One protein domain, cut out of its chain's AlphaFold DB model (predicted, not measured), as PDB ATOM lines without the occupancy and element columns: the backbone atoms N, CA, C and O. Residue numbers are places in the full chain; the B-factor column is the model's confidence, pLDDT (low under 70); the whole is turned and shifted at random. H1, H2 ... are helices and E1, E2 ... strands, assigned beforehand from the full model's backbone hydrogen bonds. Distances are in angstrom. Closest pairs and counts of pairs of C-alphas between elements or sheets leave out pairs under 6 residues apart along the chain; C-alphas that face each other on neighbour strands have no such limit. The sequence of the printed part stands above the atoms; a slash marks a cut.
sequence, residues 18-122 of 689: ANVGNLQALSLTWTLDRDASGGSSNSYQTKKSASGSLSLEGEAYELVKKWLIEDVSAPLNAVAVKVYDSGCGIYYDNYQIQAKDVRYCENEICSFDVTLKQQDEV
ATOM      1  N   ALA A  18     100.205 244.818 240.119       84.81
ATOM      2  CA  ALA A  18      99.850 244.246 241.424       84.81
ATOM      3  C   ALA A  18     101.019 244.189 242.432       84.81
ATOM      4  O   ALA A  18     100.790 244.049 243.630       84.81
ATOM      5  N   ASN A  19     102.253 244.312 241.943       84.56
ATOM      6  CA  ASN A  19     103.499 244.166 242.690       84.56
ATOM      7  C   ASN A  19     104.256 245.503 242.821       84.56
ATOM      8  O   ASN A  19     105.445 245.509 243.142       84.56
ATOM      9  N   VAL A  20     103.593 246.631 242.541       83.56
ATOM     10  CA  VAL A  20     104.168 247.974 242.681       83.56
ATOM     11  C   VAL A  20     103.367 248.782 243.699       83.56
ATOM     12  O   VAL A  20     102.226 249.175 243.463       83.56
ATOM     13  N   GLY A  21     103.984 249.070 244.841       81.19
ATOM     14  CA  GLY A  21     103.498 250.026 245.826       81.19
ATOM     15  C   GLY A  21     103.799 251.473 245.423       81.19
ATOM     16  O   GLY A  21     104.715 251.757 244.650       81.19
ATOM     17  N   ASN A  22     103.036 252.416 245.983       80.12
ATOM     18  CA  ASN A  22     103.188 253.863 245.757       80.12
ATOM     19  C   ASN A  22     103.049 254.327 244.293       80.12
ATOM     20  O   ASN A  22     103.500 255.421 243.967       80.12
ATOM     21  N   LEU A  23     102.364 253.567 243.428       78.69
ATOM     22  CA  LEU A  23     102.054 253.971 242.041       78.69
ATOM     23  C   LEU A  23     101.466 255.386 241.944       78.69
ATOM     24  O   LEU A  23     101.804 256.156 241.055       78.69
ATOM     25  N   GLN A  24     100.615 255.741 242.901       74.81
ATOM     26  CA  GLN A  24      99.942 257.036 242.970       74.81
ATOM     27  C   GLN A  24     100.868 258.200 243.357       74.81
ATOM     28  O   GLN A  24     100.534 259.348 243.105       74.81
ATOM     29  N   ALA A  25     102.040 257.931 243.939       76.50
ATOM     30  CA  ALA A  25     103.033 258.964 244.246       76.50
ATOM     31  C   ALA A  25     103.854 259.381 243.010       76.50
ATOM     32  O   ALA A  25     104.743 260.228 243.120       76.50
ATOM     33  N   LEU A  26     103.588 258.771 241.850       78.94
ATOM     34  CA  LEU A  26     104.249 259.094 240.598       78.94
ATOM     35  C   LEU A  26     103.815 260.480 240.113       78.94
ATOM     36  O   LEU A  26     102.629 260.788 239.988       78.94
ATOM     37  N   SER A  27     104.804 261.303 239.800       82.31
ATOM     38  CA  SER A  27     104.622 262.606 239.187       82.31
ATOM     39  C   SER A  27     105.509 262.690 237.957       82.31
ATOM     40  O   SER A  27     106.734 262.581 238.050       82.31
ATOM     41  N   LEU A  28     104.890 262.858 236.796       82.06
ATOM     42  CA  LEU A  28     105.579 262.972 235.518       82.06
ATOM     43  C   LEU A  28     105.806 264.449 235.225       82.06
ATOM     44  O   LEU A  28     104.871 265.239 235.248       82.06
ATOM     45  N   THR A  29     107.046 264.830 234.964       81.50
ATOM     46  CA  THR A  29     107.439 266.220 234.761       81.50
ATOM     47  C   THR A  29     108.155 266.357 233.427       81.50
ATOM     48  O   THR A  29     109.121 265.649 233.148       81.50
ATOM     49  N   TRP A  30     107.700 267.315 232.628       80.75
ATOM     50  CA  TRP A  30     108.333 267.772 231.403       80.75
ATOM     51  C   TRP A  30     108.889 269.162 231.671       80.75
ATOM     52  O   TRP A  30     108.146 270.081 232.014       80.75
ATOM     53  N   THR A  31     110.200 269.324 231.537       73.19
ATOM     54  CA  THR A  31     110.881 270.610 231.743       73.19
ATOM     55  C   THR A  31     111.648 271.010 230.500       73.19
ATOM     56  O   THR A  31     112.215 270.158 229.814       73.19
ATOM     57  N   LEU A  32     111.705 272.318 230.238       66.44
ATOM     58  CA  LEU A  32     112.783 272.869 229.423       66.44
ATOM     59  C   LEU A  32     114.072 272.745 230.226       66.44
ATOM     60  O   LEU A  32     114.123 273.100 231.406       66.44
ATOM     61  N   ASP A  33     115.068 272.166 229.578       53.88
ATOM     62  CA  ASP A  33     116.325 271.707 230.135       53.88
ATOM     63  C   ASP A  33     116.906 272.687 231.181       53.88
ATOM     64  O   ASP A  33     117.163 273.862 230.903       53.88
ATOM     65  N   ARG A  34     117.117 272.219 232.416       40.31
ATOM     66  CA  ARG A  34     117.892 272.949 233.430       40.31
ATOM     67  C   ARG A  34     119.339 272.474 233.402       40.31
ATOM     68  O   ARG A  34     119.594 271.269 233.291       40.31
ATOM     69  N   ASP A  35     120.275 273.412 233.515       37.22
ATOM     70  CA  ASP A  35     121.680 273.066 233.717       37.22
ATOM     71  C   ASP A  35     121.873 272.351 235.071       37.22
ATOM     72  O   ASP A  35     120.982 272.320 235.925       37.22
ATOM     73  N   ALA A  36     123.043 271.737 235.281       27.48
ATOM     74  CA  ALA A  36     123.363 270.992 236.506       27.48
ATOM     75  C   ALA A  36     123.314 271.846 237.796       27.48
ATOM     76  O   ALA A  36     123.376 271.303 238.897       27.48
ATOM     77  N   SER A  37     123.188 273.165 237.658       27.42
ATOM     78  CA  SER A  37     123.058 274.165 238.719       27.42
ATOM     79  C   SER A  37     121.604 274.585 238.984       27.42
ATOM     80  O   SER A  37     121.364 275.437 239.837       27.42
ATOM     81  N   GLY A  38     120.623 273.987 238.300       26.38
ATOM     82  CA  GLY A  38     119.206 274.322 238.462       26.38
ATOM     83  C   GLY A  38     118.801 275.645 237.803       26.38
ATOM     84  O   GLY A  38     117.661 276.075 237.983       26.38
ATOM     85  N   GLY A  39     119.692 276.268 237.026       29.67
ATOM     86  CA  GLY A  39     119.367 277.394 236.159       29.67
ATOM     87  C   GLY A  39     118.609 276.910 234.926       29.67
ATOM     88  O   GLY A  39     118.836 275.800 234.444       29.67
ATOM     89  N   SER A  40     117.681 277.719 234.404       34.53
ATOM     90  CA  SER A  40     117.091 277.457 233.090       34.53
ATOM     91  C   SER A  40     118.210 277.507 232.055       34.53
ATOM     92  O   SER A  40     118.719 278.588 231.751       34.53
ATOM     93  N   SER A  41     118.619 276.358 231.522       36.00
ATOM     94  CA  SER A  41     119.471 276.388 230.346       36.00
ATOM     95  C   SER A  41     118.583 276.807 229.175       36.00
ATOM     96  O   SER A  41     117.425 276.400 229.080       36.00
ATOM     97  N   ASN A  42     119.081 277.689 228.312       40.53
ATOM     98  CA  ASN A  42     118.407 278.064 227.065       40.53
ATOM     99  C   ASN A  42     118.494 276.884 226.079       40.53
ATOM    100  O   ASN A  42     119.230 276.932 225.101       40.53
ATOM    101  N   SER A  43     117.882 275.764 226.441       40.72
ATOM    102  CA  SER A  43     117.866 274.499 225.724       40.72
ATOM    103  C   SER A  43     116.424 274.011 225.766       40.72
ATOM    104  O   SER A  43     115.864 273.780 226.838       40.72
ATOM    105  N   TYR A  44     115.807 273.885 224.591       48.62
ATOM    106  CA  TYR A  44     114.448 273.344 224.450       48.62
ATOM    107  C   TYR A  44     114.434 271.817 224.354       48.62
ATOM    108  O   TYR A  44     113.505 271.225 223.809       48.62
ATOM    109  N   GLN A  45     115.452 271.150 224.899       53.47
ATOM    110  CA  GLN A  45     115.395 269.709 225.079       53.47
ATOM    111  C   GLN A  45     114.385 269.421 226.188       53.47
ATOM    112  O   GLN A  45     114.603 269.752 227.355       53.47
ATOM    113  N   THR A  46     113.254 268.831 225.815       57.25
ATOM    114  CA  THR A  46     112.237 268.413 226.773       57.25
ATOM    115  C   THR A  46     112.819 267.284 227.617       57.25
ATOM    116  O   THR A  46     112.962 266.151 227.147       57.25
ATOM    117  N   LYS A  47     113.181 267.571 228.866       63.84
ATOM    118  CA  LYS A  47     113.543 266.524 229.820       63.84
ATOM    119  C   LYS A  47     112.268 265.959 230.413       63.84
ATOM    120  O   LYS A  47     111.537 266.675 231.100       63.84
ATOM    121  N   LYS A  48     112.038 264.669 230.173       67.75
ATOM    122  CA  LYS A  48     111.019 263.892 230.873       67.75
ATOM    123  C   LYS A  48     111.664 263.317 232.123       67.75
ATOM    124  O   LYS A  48     112.562 262.478 232.044       67.75
ATOM    125  N   SER A  49     111.229 263.773 233.284       66.50
ATOM    126  CA  SER A  49     111.562 263.135 234.551       66.50
ATOM    127  C   SER A  49     110.306 262.541 235.147       66.50
ATOM    128  O   SER A  49     109.273 263.196 235.189       66.50
ATOM    129  N   ALA A  50     110.405 261.322 235.656       68.25
ATOM    130  CA  ALA A  50     109.443 260.864 236.637       68.25
ATOM    131  C   ALA A  50     110.034 261.129 238.020       68.25
ATOM    132  O   ALA A  50     111.202 260.833 238.281       68.25
ATOM    133  N   SER A  51     109.232 261.709 238.897       63.69
ATOM    134  CA  SER A  51     109.538 261.880 240.309       63.69
ATOM    135  C   SER A  51     108.552 261.055 241.129       63.69
ATOM    136  O   SER A  51     107.436 260.787 240.688       63.69
ATOM    137  N   GLY A  52     109.001 260.592 242.293       64.38
ATOM    138  CA  GLY A  52     108.305 259.578 243.084       64.38
ATOM    139  C   GLY A  52     109.093 258.270 243.113       64.38
ATOM    140  O   GLY A  52     109.588 257.799 242.091       64.38
ATOM    141  N   SER A  53     109.257 257.714 244.310       70.06
ATOM    142  CA  SER A  53     109.839 256.390 244.514       70.06
ATOM    143  C   SER A  53     108.734 255.346 244.415       70.06
ATOM    144  O   SER A  53     107.807 255.342 245.230       70.06
ATOM    145  N   LEU A  54     108.834 254.468 243.420       80.56
ATOM    146  CA  LEU A  54     107.979 253.286 243.323       80.56
ATOM    147  C   LEU A  54     108.575 252.180 244.191       80.56
ATOM    148  O   LEU A  54     109.782 251.963 244.118       80.56
ATOM    149  N   SER A  55     107.735 251.491 244.967       84.25
ATOM    150  CA  SER A  55     108.132 250.333 245.780       84.25
ATOM    151  C   SER A  55     107.868 249.059 244.983       84.25
ATOM    152  O   SER A  55     106.711 248.690 244.800       84.25
ATOM    153  N   LEU A  56     108.901 248.400 244.457       83.50
ATOM    154  CA  LEU A  56     108.735 247.112 243.768       83.50
ATOM    155  C   LEU A  56     108.783 245.968 244.776       83.50
ATOM    156  O   LEU A  56     109.783 245.827 245.477       83.50
ATOM    157  N   GLU A  57     107.750 245.133 244.795       84.81
ATOM    158  CA  GLU A  57     107.566 244.037 245.749       84.81
ATOM    159  C   GLU A  57     107.371 242.690 245.020       84.81
ATOM    160  O   GLU A  57     107.267 242.624 243.793       84.81
ATOM    161  N   GLY A  58     107.361 241.578 245.763       84.56
ATOM    162  CA  GLY A  58     107.018 240.251 245.232       84.56
ATOM    163  C   GLY A  58     107.845 239.811 244.013       84.56
ATOM    164  O   GLY A  58     109.074 239.831 244.032       84.56
ATOM    165  N   GLU A  59     107.177 239.394 242.934       82.06
ATOM    166  CA  GLU A  59     107.856 238.903 241.721       82.06
ATOM    167  C   GLU A  59     108.589 240.017 240.955       82.06
ATOM    168  O   GLU A  59     109.593 239.752 240.293       82.06
ATOM    169  N   ALA A  60     108.122 241.268 241.069       81.94
ATOM    170  CA  ALA A  60     108.784 242.412 240.443       81.94
ATOM    171  C   ALA A  60     110.125 242.707 241.129       81.94
ATOM    172  O   ALA A  60     111.120 242.973 240.452       81.94
ATOM    173  N   TYR A  61     110.164 242.581 242.460       84.12
ATOM    174  CA  TYR A  61     111.395 242.649 243.244       84.12
ATOM    175  C   TYR A  61     112.408 241.594 242.776       84.12
ATOM    176  O   TYR A  61     113.526 241.937 242.399       84.12
ATOM    177  N   GLU A  62     112.018 240.320 242.711       83.56
ATOM    178  CA  GLU A  62     112.935 239.237 242.319       83.56
ATOM    179  C   GLU A  62     113.486 239.409 240.893       83.56
ATOM    180  O   GLU A  62     114.673 239.180 240.643       83.56
ATOM    181  N   LEU A  63     112.652 239.875 239.955       85.06
ATOM    182  CA  LEU A  63     113.073 240.139 238.578       85.06
ATOM    183  C   LEU A  63     114.124 241.254 238.504       85.06
ATOM    184  O   LEU A  63     115.168 241.081 237.869       85.06
ATOM    185  N   VAL A  64     113.871 242.380 239.177       85.69
ATOM    186  CA  VAL A  64     114.795 243.521 239.191       85.69
ATOM    187  C   VAL A  64     116.083 243.180 239.933       85.69
ATOM    188  O   VAL A  64     117.163 243.494 239.434       85.69
ATOM    189  N   LYS A  65     116.003 242.470 241.064       85.88
ATOM    190  CA  LYS A  65     117.175 242.019 241.827       85.88
ATOM    191  C   LYS A  65     118.092 241.141 240.985       85.88
ATOM    192  O   LYS A  65     119.285 241.416 240.866       85.88
ATOM    193  N   LYS A  66     117.524 240.118 240.347       87.38
ATOM    194  CA  LYS A  66     118.288 239.170 239.538       87.38
ATOM    195  C   LYS A  66     118.976 239.845 238.351       87.38
ATOM    196  O   LYS A  66     120.094 239.479 238.010       87.38
ATOM    197  N   TRP A  67     118.313 240.814 237.718       87.69
ATOM    198  CA  TRP A  67     118.806 241.455 236.496       87.69
ATOM    199  C   TRP A  67     119.735 242.649 236.745       87.69
ATOM    200  O   TRP A  67     120.749 242.787 236.062       87.69
ATOM    201  N   LEU A  68     119.401 243.518 237.705       87.94
ATOM    202  CA  LEU A  68     120.116 244.776 237.949       87.94
ATOM    203  C   LEU A  68     121.106 244.719 239.118       87.94
ATOM    204  O   LEU A  68     121.900 245.646 239.242       87.94
ATOM    205  N   ILE A  69     121.081 243.675 239.956       84.62
ATOM    206  CA  ILE A  69     121.971 243.551 241.128       84.62
ATOM    207  C   ILE A  69     122.823 242.276 241.060       84.62
ATOM    208  O   ILE A  69     124.040 242.351 241.207       84.62
ATOM    209  N   GLU A  70     122.210 241.111 240.833       85.69
ATOM    210  CA  GLU A  70     122.898 239.810 240.929       85.69
ATOM    211  C   GLU A  70     123.575 239.351 239.622       85.69
ATOM    212  O   GLU A  70     124.424 238.455 239.651       85.69
ATOM    213  N   ASP A  71     123.229 239.941 238.472       86.12
ATOM    214  CA  ASP A  71     123.843 239.599 237.184       86.12
ATOM    215  C   ASP A  71     125.285 240.126 237.085       86.12
ATOM    216  O   ASP A  71     125.602 241.243 237.491       86.12
ATOM    217  N   VAL A  72     126.173 239.351 236.459       81.94
ATOM    218  CA  VAL A  72     127.576 239.754 236.233       81.94
ATOM    219  C   VAL A  72     127.717 241.020 235.375       81.94
ATOM    220  O   VAL A  72     128.759 241.671 235.405       81.94
ATOM    221  N   SER A  73     126.678 241.367 234.615       81.56
ATOM    222  CA  SER A  73     126.580 242.549 233.756       81.56
ATOM    223  C   SER A  73     125.694 243.638 234.365       81.56
ATOM    224  O   SER A  73     125.381 244.603 233.673       81.56
ATOM    225  N   ALA A  74     125.314 243.525 235.645       79.56
ATOM    226  CA  ALA A  74     124.432 244.457 236.352       79.56
ATOM    227  C   ALA A  74     124.717 245.956 236.084       79.56
ATOM    228  O   ALA A  74     123.764 246.682 235.801       79.56
ATOM    229  N   PRO A  75     125.979 246.447 236.055       78.19
ATOM    230  CA  PRO A  75     126.262 247.858 235.760       78.19
ATOM    231  C   PRO A  75     125.858 248.332 234.353       78.19
ATOM    232  O   PRO A  75     125.741 249.534 234.129       78.19
ATOM    233  N   LEU A  76     125.699 247.408 233.401       76.06
ATOM    234  CA  LEU A  76     125.328 247.672 232.007       76.06
ATOM    235  C   LEU A  76     123.861 247.337 231.714       76.06
ATOM    236  O   LEU A  76     123.359 247.677 230.644       76.06
ATOM    237  N   ASN A  77     123.187 246.661 232.642       81.88
ATOM    238  CA  ASN A  77     121.811 246.232 232.468       81.88
ATOM    239  C   ASN A  77     120.841 247.388 232.752       81.88
ATOM    240  O   ASN A  77     121.059 248.233 233.624       81.88
ATOM    241  N   ALA A  78     119.734 247.388 232.017       83.06
ATOM    242  CA  ALA A  78     118.598 248.271 232.233       83.06
ATOM    243  C   ALA A  78     117.296 247.474 232.078       83.06
ATOM    244  O   ALA A  78     117.267 246.444 231.395       83.06
ATOM    245  N   VAL A  79     116.232 247.948 232.722       82.88
ATOM    246  CA  VAL A  79     114.864 247.445 232.550       82.88
ATOM    247  C   VAL A  79     114.035 248.555 231.926       82.88
ATOM    248  O   VAL A  79     113.915 249.616 232.532       82.88
ATOM    249  N   ALA A  80     113.476 248.321 230.739       80.94
ATOM    250  CA  ALA A  80     112.541 249.249 230.109       80.94
ATOM    251  C   ALA A  80     111.181 249.199 230.822       80.94
ATOM    252  O   ALA A  80     110.676 248.120 231.136       80.94
ATOM    253  N   VAL A  81     110.585 250.363 231.065       81.50
ATOM    254  CA  VAL A  81     109.330 250.537 231.798       81.50
ATOM    255  C   VAL A  81     108.345 251.320 230.939       81.50
ATOM    256  O   VAL A  81     108.707 252.313 230.308       81.50
ATOM    257  N   LYS A  82     107.090 250.868 230.949       82.06
ATOM    258  CA  LYS A  82     105.936 251.577 230.394       82.06
ATOM    259  C   LYS A  82     104.962 251.883 231.518       82.06
ATOM    260  O   LYS A  82     104.697 251.012 232.345       82.06
ATOM    261  N   VAL A  83     104.431 253.098 231.544       82.06
ATOM    262  CA  VAL A  83     103.400 253.503 232.504       82.06
ATOM    263  C   VAL A  83     102.083 253.633 231.755       82.06
ATOM    264  O   VAL A  83     102.014 254.355 230.769       82.06
ATOM    265  N   TYR A  84     101.046 252.933 232.210       83.75
ATOM    266  CA  TYR A  84      99.713 253.015 231.619       83.75
ATOM    267  C   TYR A  84      98.789 253.860 232.494       83.75
ATOM    268  O   TYR A  84      98.521 253.506 233.643       83.75
ATOM    269  N   ASP A  85      98.276 254.957 231.943       80.19
ATOM    270  CA  ASP A  85      97.194 255.723 232.550       80.19
ATOM    271  C   ASP A  85      95.842 255.150 232.109       80.19
ATOM    272  O   ASP A  85      95.350 255.385 231.001       80.19
ATOM    273  N   SER A  86      95.223 254.403 233.025       77.94
ATOM    274  CA  SER A  86      93.903 253.799 232.833       77.94
ATOM    275  C   SER A  86      92.754 254.803 232.677       77.94
ATOM    276  O   SER A  86      91.722 254.433 232.120       77.94
ATOM    277  N   GLY A  87      92.906 256.044 233.153       75.81
ATOM    278  CA  GLY A  87      91.874 257.078 233.066       75.81
ATOM    279  C   GLY A  87      91.755 257.656 231.660       75.81
ATOM    280  O   GLY A  87      90.646 257.851 231.162       75.81
ATOM    281  N   CYS A  88      92.894 257.862 230.998       76.75
ATOM    282  CA  CYS A  88      92.952 258.455 229.664       76.75
ATOM    283  C   CYS A  88      93.285 257.463 228.540       76.75
ATOM    284  O   CYS A  88      93.234 257.840 227.366       76.75
ATOM    285  N   GLY A  89      93.592 256.204 228.874       77.38
ATOM    286  CA  GLY A  89      93.959 255.164 227.910       77.38
ATOM    287  C   GLY A  89      95.319 255.417 227.260       77.38
ATOM    288  O   GLY A  89      95.485 255.154 226.071       77.38
ATOM    289  N   ILE A  90      96.260 255.975 228.025       75.00
ATOM    290  CA  ILE A  90      97.547 256.482 227.538       75.00
ATOM    291  C   ILE A  90      98.682 255.577 228.006       75.00
ATOM    292  O   ILE A  90      98.712 255.173 229.167       75.00
ATOM    293  N   TYR A  91      99.644 255.315 227.124       74.62
ATOM    294  CA  TYR A  91     100.927 254.735 227.500       74.62
ATOM    295  C   TYR A  91     102.003 255.814 227.477       74.62
ATOM    296  O   TYR A  91     102.172 256.516 226.484       74.62
ATOM    297  N   TYR A  92     102.737 255.923 228.577       75.00
ATOM    298  CA  TYR A  92     104.002 256.628 228.617       75.00
ATOM    299  C   TYR A  92     105.119 255.599 228.466       75.00
ATOM    300  O   TYR A  92     105.413 254.842 229.402       75.00
ATOM    301  N   ASP A  93     105.720 255.556 227.284       68.12
ATOM    302  CA  ASP A  93     106.826 254.667 226.970       68.12
ATOM    303  C   ASP A  93     108.171 255.362 227.233       68.12
ATOM    304  O   ASP A  93     108.239 256.499 227.708       68.12
ATOM    305  N   ASN A  94     109.273 254.672 226.927       70.19
ATOM    306  CA  ASN A  94     110.623 255.229 226.993       70.19
ATOM    307  C   ASN A  94     111.108 255.573 228.407       70.19
ATOM    308  O   ASN A  94     111.905 256.494 228.565       70.19
ATOM    309  N   TYR A  95     110.696 254.830 229.437       76.50
ATOM    310  CA  TYR A  95     111.367 254.859 230.737       76.50
ATOM    311  C   TYR A  95     112.301 253.660 230.904       76.50
ATOM    312  O   TYR A  95     112.071 252.589 230.354       76.50
ATOM    313  N   GLN A  96     113.347 253.825 231.702       80.62
ATOM    314  CA  GLN A  96     114.258 252.767 232.102       80.62
ATOM    315  C   GLN A  96     114.631 252.881 233.582       80.62
ATOM    316  O   GLN A  96     114.722 253.983 234.134       80.62
ATOM    317  N   ILE A  97     114.892 251.729 234.195       82.00
ATOM    318  CA  ILE A  97     115.513 251.580 235.513       82.00
ATOM    319  C   ILE A  97     116.910 250.998 235.294       82.00
ATOM    320  O   ILE A  97     117.048 249.934 234.686       82.00
ATOM    321  N   GLN A  98     117.945 251.683 235.778       82.44
ATOM    322  CA  GLN A  98     119.324 251.180 235.782       82.44
ATOM    323  C   GLN A  98     119.748 250.811 237.206       82.44
ATOM    324  O   GLN A  98     119.161 251.285 238.174       82.44
ATOM    325  N   ALA A  99     120.822 250.028 237.355       81.12
ATOM    326  CA  ALA A  99     121.326 249.607 238.669       81.12
ATOM    327  C   ALA A  99     121.573 250.779 239.647       81.12
ATOM    328  O   ALA A  99     121.336 250.660 240.845       81.12
ATOM    329  N   LYS A 100     121.991 251.946 239.135       77.50
ATOM    330  CA  LYS A 100     122.220 253.168 239.932       77.50
ATOM    331  C   LYS A 100     120.940 253.834 240.461       77.50
ATOM    332  O   LYS A 100     121.026 254.699 241.327       77.50
ATOM    333  N   ASP A 101     119.786 253.486 239.897       75.12
ATOM    334  CA  ASP A 101     118.486 254.100 240.191       75.12
ATOM    335  C   ASP A 101     117.676 253.286 241.214       75.12
ATOM    336  O   ASP A 101     116.557 253.671 241.553       75.12
ATOM    337  N   VAL A 102     118.248 252.179 241.697       81.06
ATOM    338  CA  VAL A 102     117.647 251.225 242.631       81.06
ATOM    339  C   VAL A 102     118.231 251.433 244.029       81.06
ATOM    340  O   VAL A 102     119.450 251.449 244.207       81.06
ATOM    341  N   ARG A 103     117.372 251.549 245.045       80.25
ATOM    342  CA  ARG A 103     117.772 251.512 246.459       80.25
ATOM    343  C   ARG A 103     117.159 250.298 247.138       80.25
ATOM    344  O   ARG A 103     115.972 250.029 246.967       80.25
ATOM    345  N   TYR A 104     117.972 249.587 247.912       79.81
ATOM    346  CA  TYR A 104     117.531 248.439 248.697       79.81
ATOM    347  C   TYR A 104     118.240 248.379 250.037       79.81
ATOM    348  O   TYR A 104     119.376 248.831 250.181       79.81
ATOM    349  N   CYS A 105     117.553 247.788 251.004       72.56
ATOM    350  CA  CYS A 105     118.106 247.458 252.305       72.56
ATOM    351  C   CYS A 105     118.236 245.937 252.397       72.56
ATOM    352  O   CYS A 105     117.318 245.205 252.037       72.56
ATOM    353  N   GLU A 106     119.365 245.450 252.901       60.47
ATOM    354  CA  GLU A 106     119.452 244.065 253.359       60.47
ATOM    355  C   GLU A 106     118.783 243.979 254.743       60.47
ATOM    356  O   GLU A 106     119.052 244.837 255.587       60.47
ATOM    357  N   ASN A 107     117.933 242.958 254.954       52.47
ATOM    358  CA  ASN A 107     117.170 242.591 256.175       52.47
ATOM    359  C   ASN A 107     115.646 242.872 256.146       52.47
ATOM    360  O   ASN A 107     115.164 243.861 256.687       52.47
ATOM    361  N   GLU A 108     114.891 241.909 255.599       53.78
ATOM    362  CA  GLU A 108     113.435 241.684 255.785       53.78
ATOM    363  C   GLU A 108     112.437 242.681 255.168       53.78
ATOM    364  O   GLU A 108     111.231 242.465 255.276       53.78
ATOM    365  N   ILE A 109     112.888 243.702 254.436       55.97
ATOM    366  CA  ILE A 109     111.996 244.541 253.622       55.97
ATOM    367  C   ILE A 109     112.194 244.179 252.143       55.97
ATOM    368  O   ILE A 109     113.192 244.549 251.528       55.97
ATOM    369  N   CYS A 110     111.250 243.421 251.573       62.00
ATOM    370  CA  CYS A 110     111.255 242.989 250.167       62.00
ATOM    371  C   CYS A 110     110.763 244.095 249.218       62.00
ATOM    372  O   CYS A 110     109.856 243.858 248.422       62.00
ATOM    373  N   SER A 111     111.322 245.303 249.329       68.25
ATOM    374  CA  SER A 111     110.961 246.436 248.473       68.25
ATOM    375  C   SER A 111     112.187 247.098 247.850       68.25
ATOM    376  O   SER A 111     113.169 247.370 248.545       68.25
ATOM    377  N   PHE A 112     112.121 247.404 246.553       72.12
ATOM    378  CA  PHE A 112     113.049 248.342 245.912       72.12
ATOM    379  C   PHE A 112     112.396 249.698 245.745       72.12
ATOM    380  O   PHE A 112     111.333 249.770 245.137       72.12
ATOM    381  N   ASP A 113     113.088 250.755 246.162       68.00
ATOM    382  CA  ASP A 113     112.744 252.102 245.719       68.00
ATOM    383  C   ASP A 113     113.441 252.370 244.388       68.00
ATOM    384  O   ASP A 113     114.677 252.372 244.311       68.00
ATOM    385  N   VAL A 114     112.653 252.596 243.337       67.50
ATOM    386  CA  VAL A 114     113.167 252.886 241.991       67.50
ATOM    387  C   VAL A 114     112.740 254.264 241.504       67.50
ATOM    388  O   VAL A 114     111.652 254.749 241.818       67.50
ATOM    389  N   THR A 115     113.611 254.888 240.708       68.94
ATOM    390  CA  THR A 115     113.319 256.133 239.980       68.94
ATOM    391  C   THR A 115     113.375 255.874 238.478       68.94
ATOM    392  O   THR A 115     114.285 255.196 238.001       68.94
ATOM    393  N   LEU A 116     112.395 256.381 237.723       68.75
ATOM    394  CA  LEU A 116     112.324 256.170 236.276       68.75
ATOM    395  C   LEU A 116     113.082 257.273 235.529       68.75
ATOM    396  O   LEU A 116     112.899 258.462 235.798       68.75
ATOM    397  N   LYS A 117     113.906 256.883 234.552       67.88
ATOM    398  CA  LYS A 117     114.626 257.806 233.658       67.88
ATOM    399  C   LYS A 117     114.237 257.589 232.211       67.88
ATOM    400  O   LYS A 117     113.974 256.463 231.826       67.88
ATOM    401  N   GLN A 118     114.260 258.637 231.397       66.50
ATOM    402  CA  GLN A 118     113.954 258.518 229.973       66.50
ATOM    403  C   GLN A 118     115.021 257.691 229.216       66.50
ATOM    404  O   GLN A 118     116.225 257.828 229.462       66.50
ATOM    405  N   GLN A 119     114.581 256.847 228.284       65.00
ATOM    406  CA  GLN A 119     115.367 256.126 227.286       65.00
ATOM    407  C   GLN A 119     115.058 256.731 225.916       65.00
ATOM    408  O   GLN A 119     113.949 256.614 225.421       65.00
ATOM    409  N   ASP A 120     116.033 257.377 225.289       69.00
ATOM    410  CA  ASP A 120     115.901 257.848 223.911       69.00
ATOM    411  C   ASP A 120     117.093 257.308 223.123       69.00
ATOM    412  O   ASP A 120     118.222 257.784 223.264       69.00
ATOM    413  N   GLU A 121     116.858 256.232 222.370       72.62
ATOM    414  CA  GLU A 121     117.892 255.539 221.595       72.62
ATOM    415  C   GLU A 121     118.463 256.433 220.493       72.62
ATOM    416  O   GLU A 121     119.671 256.423 220.244       72.62
ATOM    417  N   VAL A 122     117.615 257.266 219.884       78.38
ATOM    418  CA  VAL A 122     118.011 258.222 218.847       78.38
ATOM    419  C   VAL A 122     118.901 259.303 219.450       78.38
ATOM    420  O   VAL A 122     119.994 259.569 218.947       78.38
TER     421      VAL A 122
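This is residues 18 to 122 of the 689 residues of an uncharacterized protein of Sphingobacteriales bacterium (UniProt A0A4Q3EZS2). A long two-stranded hairpin, E4 and E5, lies across a second course of strands, in which the hairpin E1 and E2 reaches out to one end of the domain and the small pair E3 and E6 lies toward the other. H1 packs in the corner between E3 and E6 and the end of the long hairpin at residues 78 and 98, while residues 85 to 90, at its other end, stick out. The 105 printed residues include one named helix and six named strands, in the order E1, E2, E3, H1, E4, E5, E6, with three antiparallel sheets of two strands each. The class is mixed, helices and strands, with under half of the residues in named elements. The whole is only just compact, close to loose, with a radius of gyration of the C-alphas of 15.1 A and spans of 45 by 35 by 25 A.

E4, residues 78 to 85, and E5, residues 90 to 98, form an antiparallel hairpin at 155 degrees, with N 81 and O 95 at 2.8 A. E5 bends by 50 degrees at residue 94, and its residues 95 to 96 pair antiparallel with residues 117 to 118. H1, residues 58 to 68, comes closest to E4 at the C-alphas of Leu 68 and Ala 78, 6.9 A apart. Every O i to N i+4 pair in H1 is within hydrogen-bond range. E6, residues 112 to 114, comes closest to H1 at the C-alphas of Phe 112 and Tyr 61, 6.5 A apart. E3, residues 54 to 56, is antiparallel to E6 at 142 degrees, with N 56 and O 112 at 2.9 A. E2, residues 46 to 51, runs on into E3 across a break of 2 residues, at 60 degrees. E1, residues 27 to 32, forms an antiparallel hairpin with E2 at 154 degrees, with N 29 and O 49 at 2.8 A. E1 and E2 are apart from E4 and E5.

E5 is 23.9 A long from first to last C-alpha, E4 22.7 A, E1 16.3 A, H1 15.7 A, E2 15.3 A, E3 6.2 A and E6 6.0 A. E1 begins at C-alpha 27 (104.622, 262.606, 239.187), H1 ends at C-alpha 68 (120.116, 244.776, 237.949), and E6 ends at C-alpha 114 (113.167, 252.886, 241.991).

The C-alphas farthest apart, those of Asn 42 and Glu 108, are 46.6 A apart. The printed part has no cut. The links E1 to E2 and E5 to E6 are long, with 13 residues each. The mean pLDDT of the printed part is 71.7; residues 32 to 52, 93, 106 to 111 and 113 to 120 are under 70.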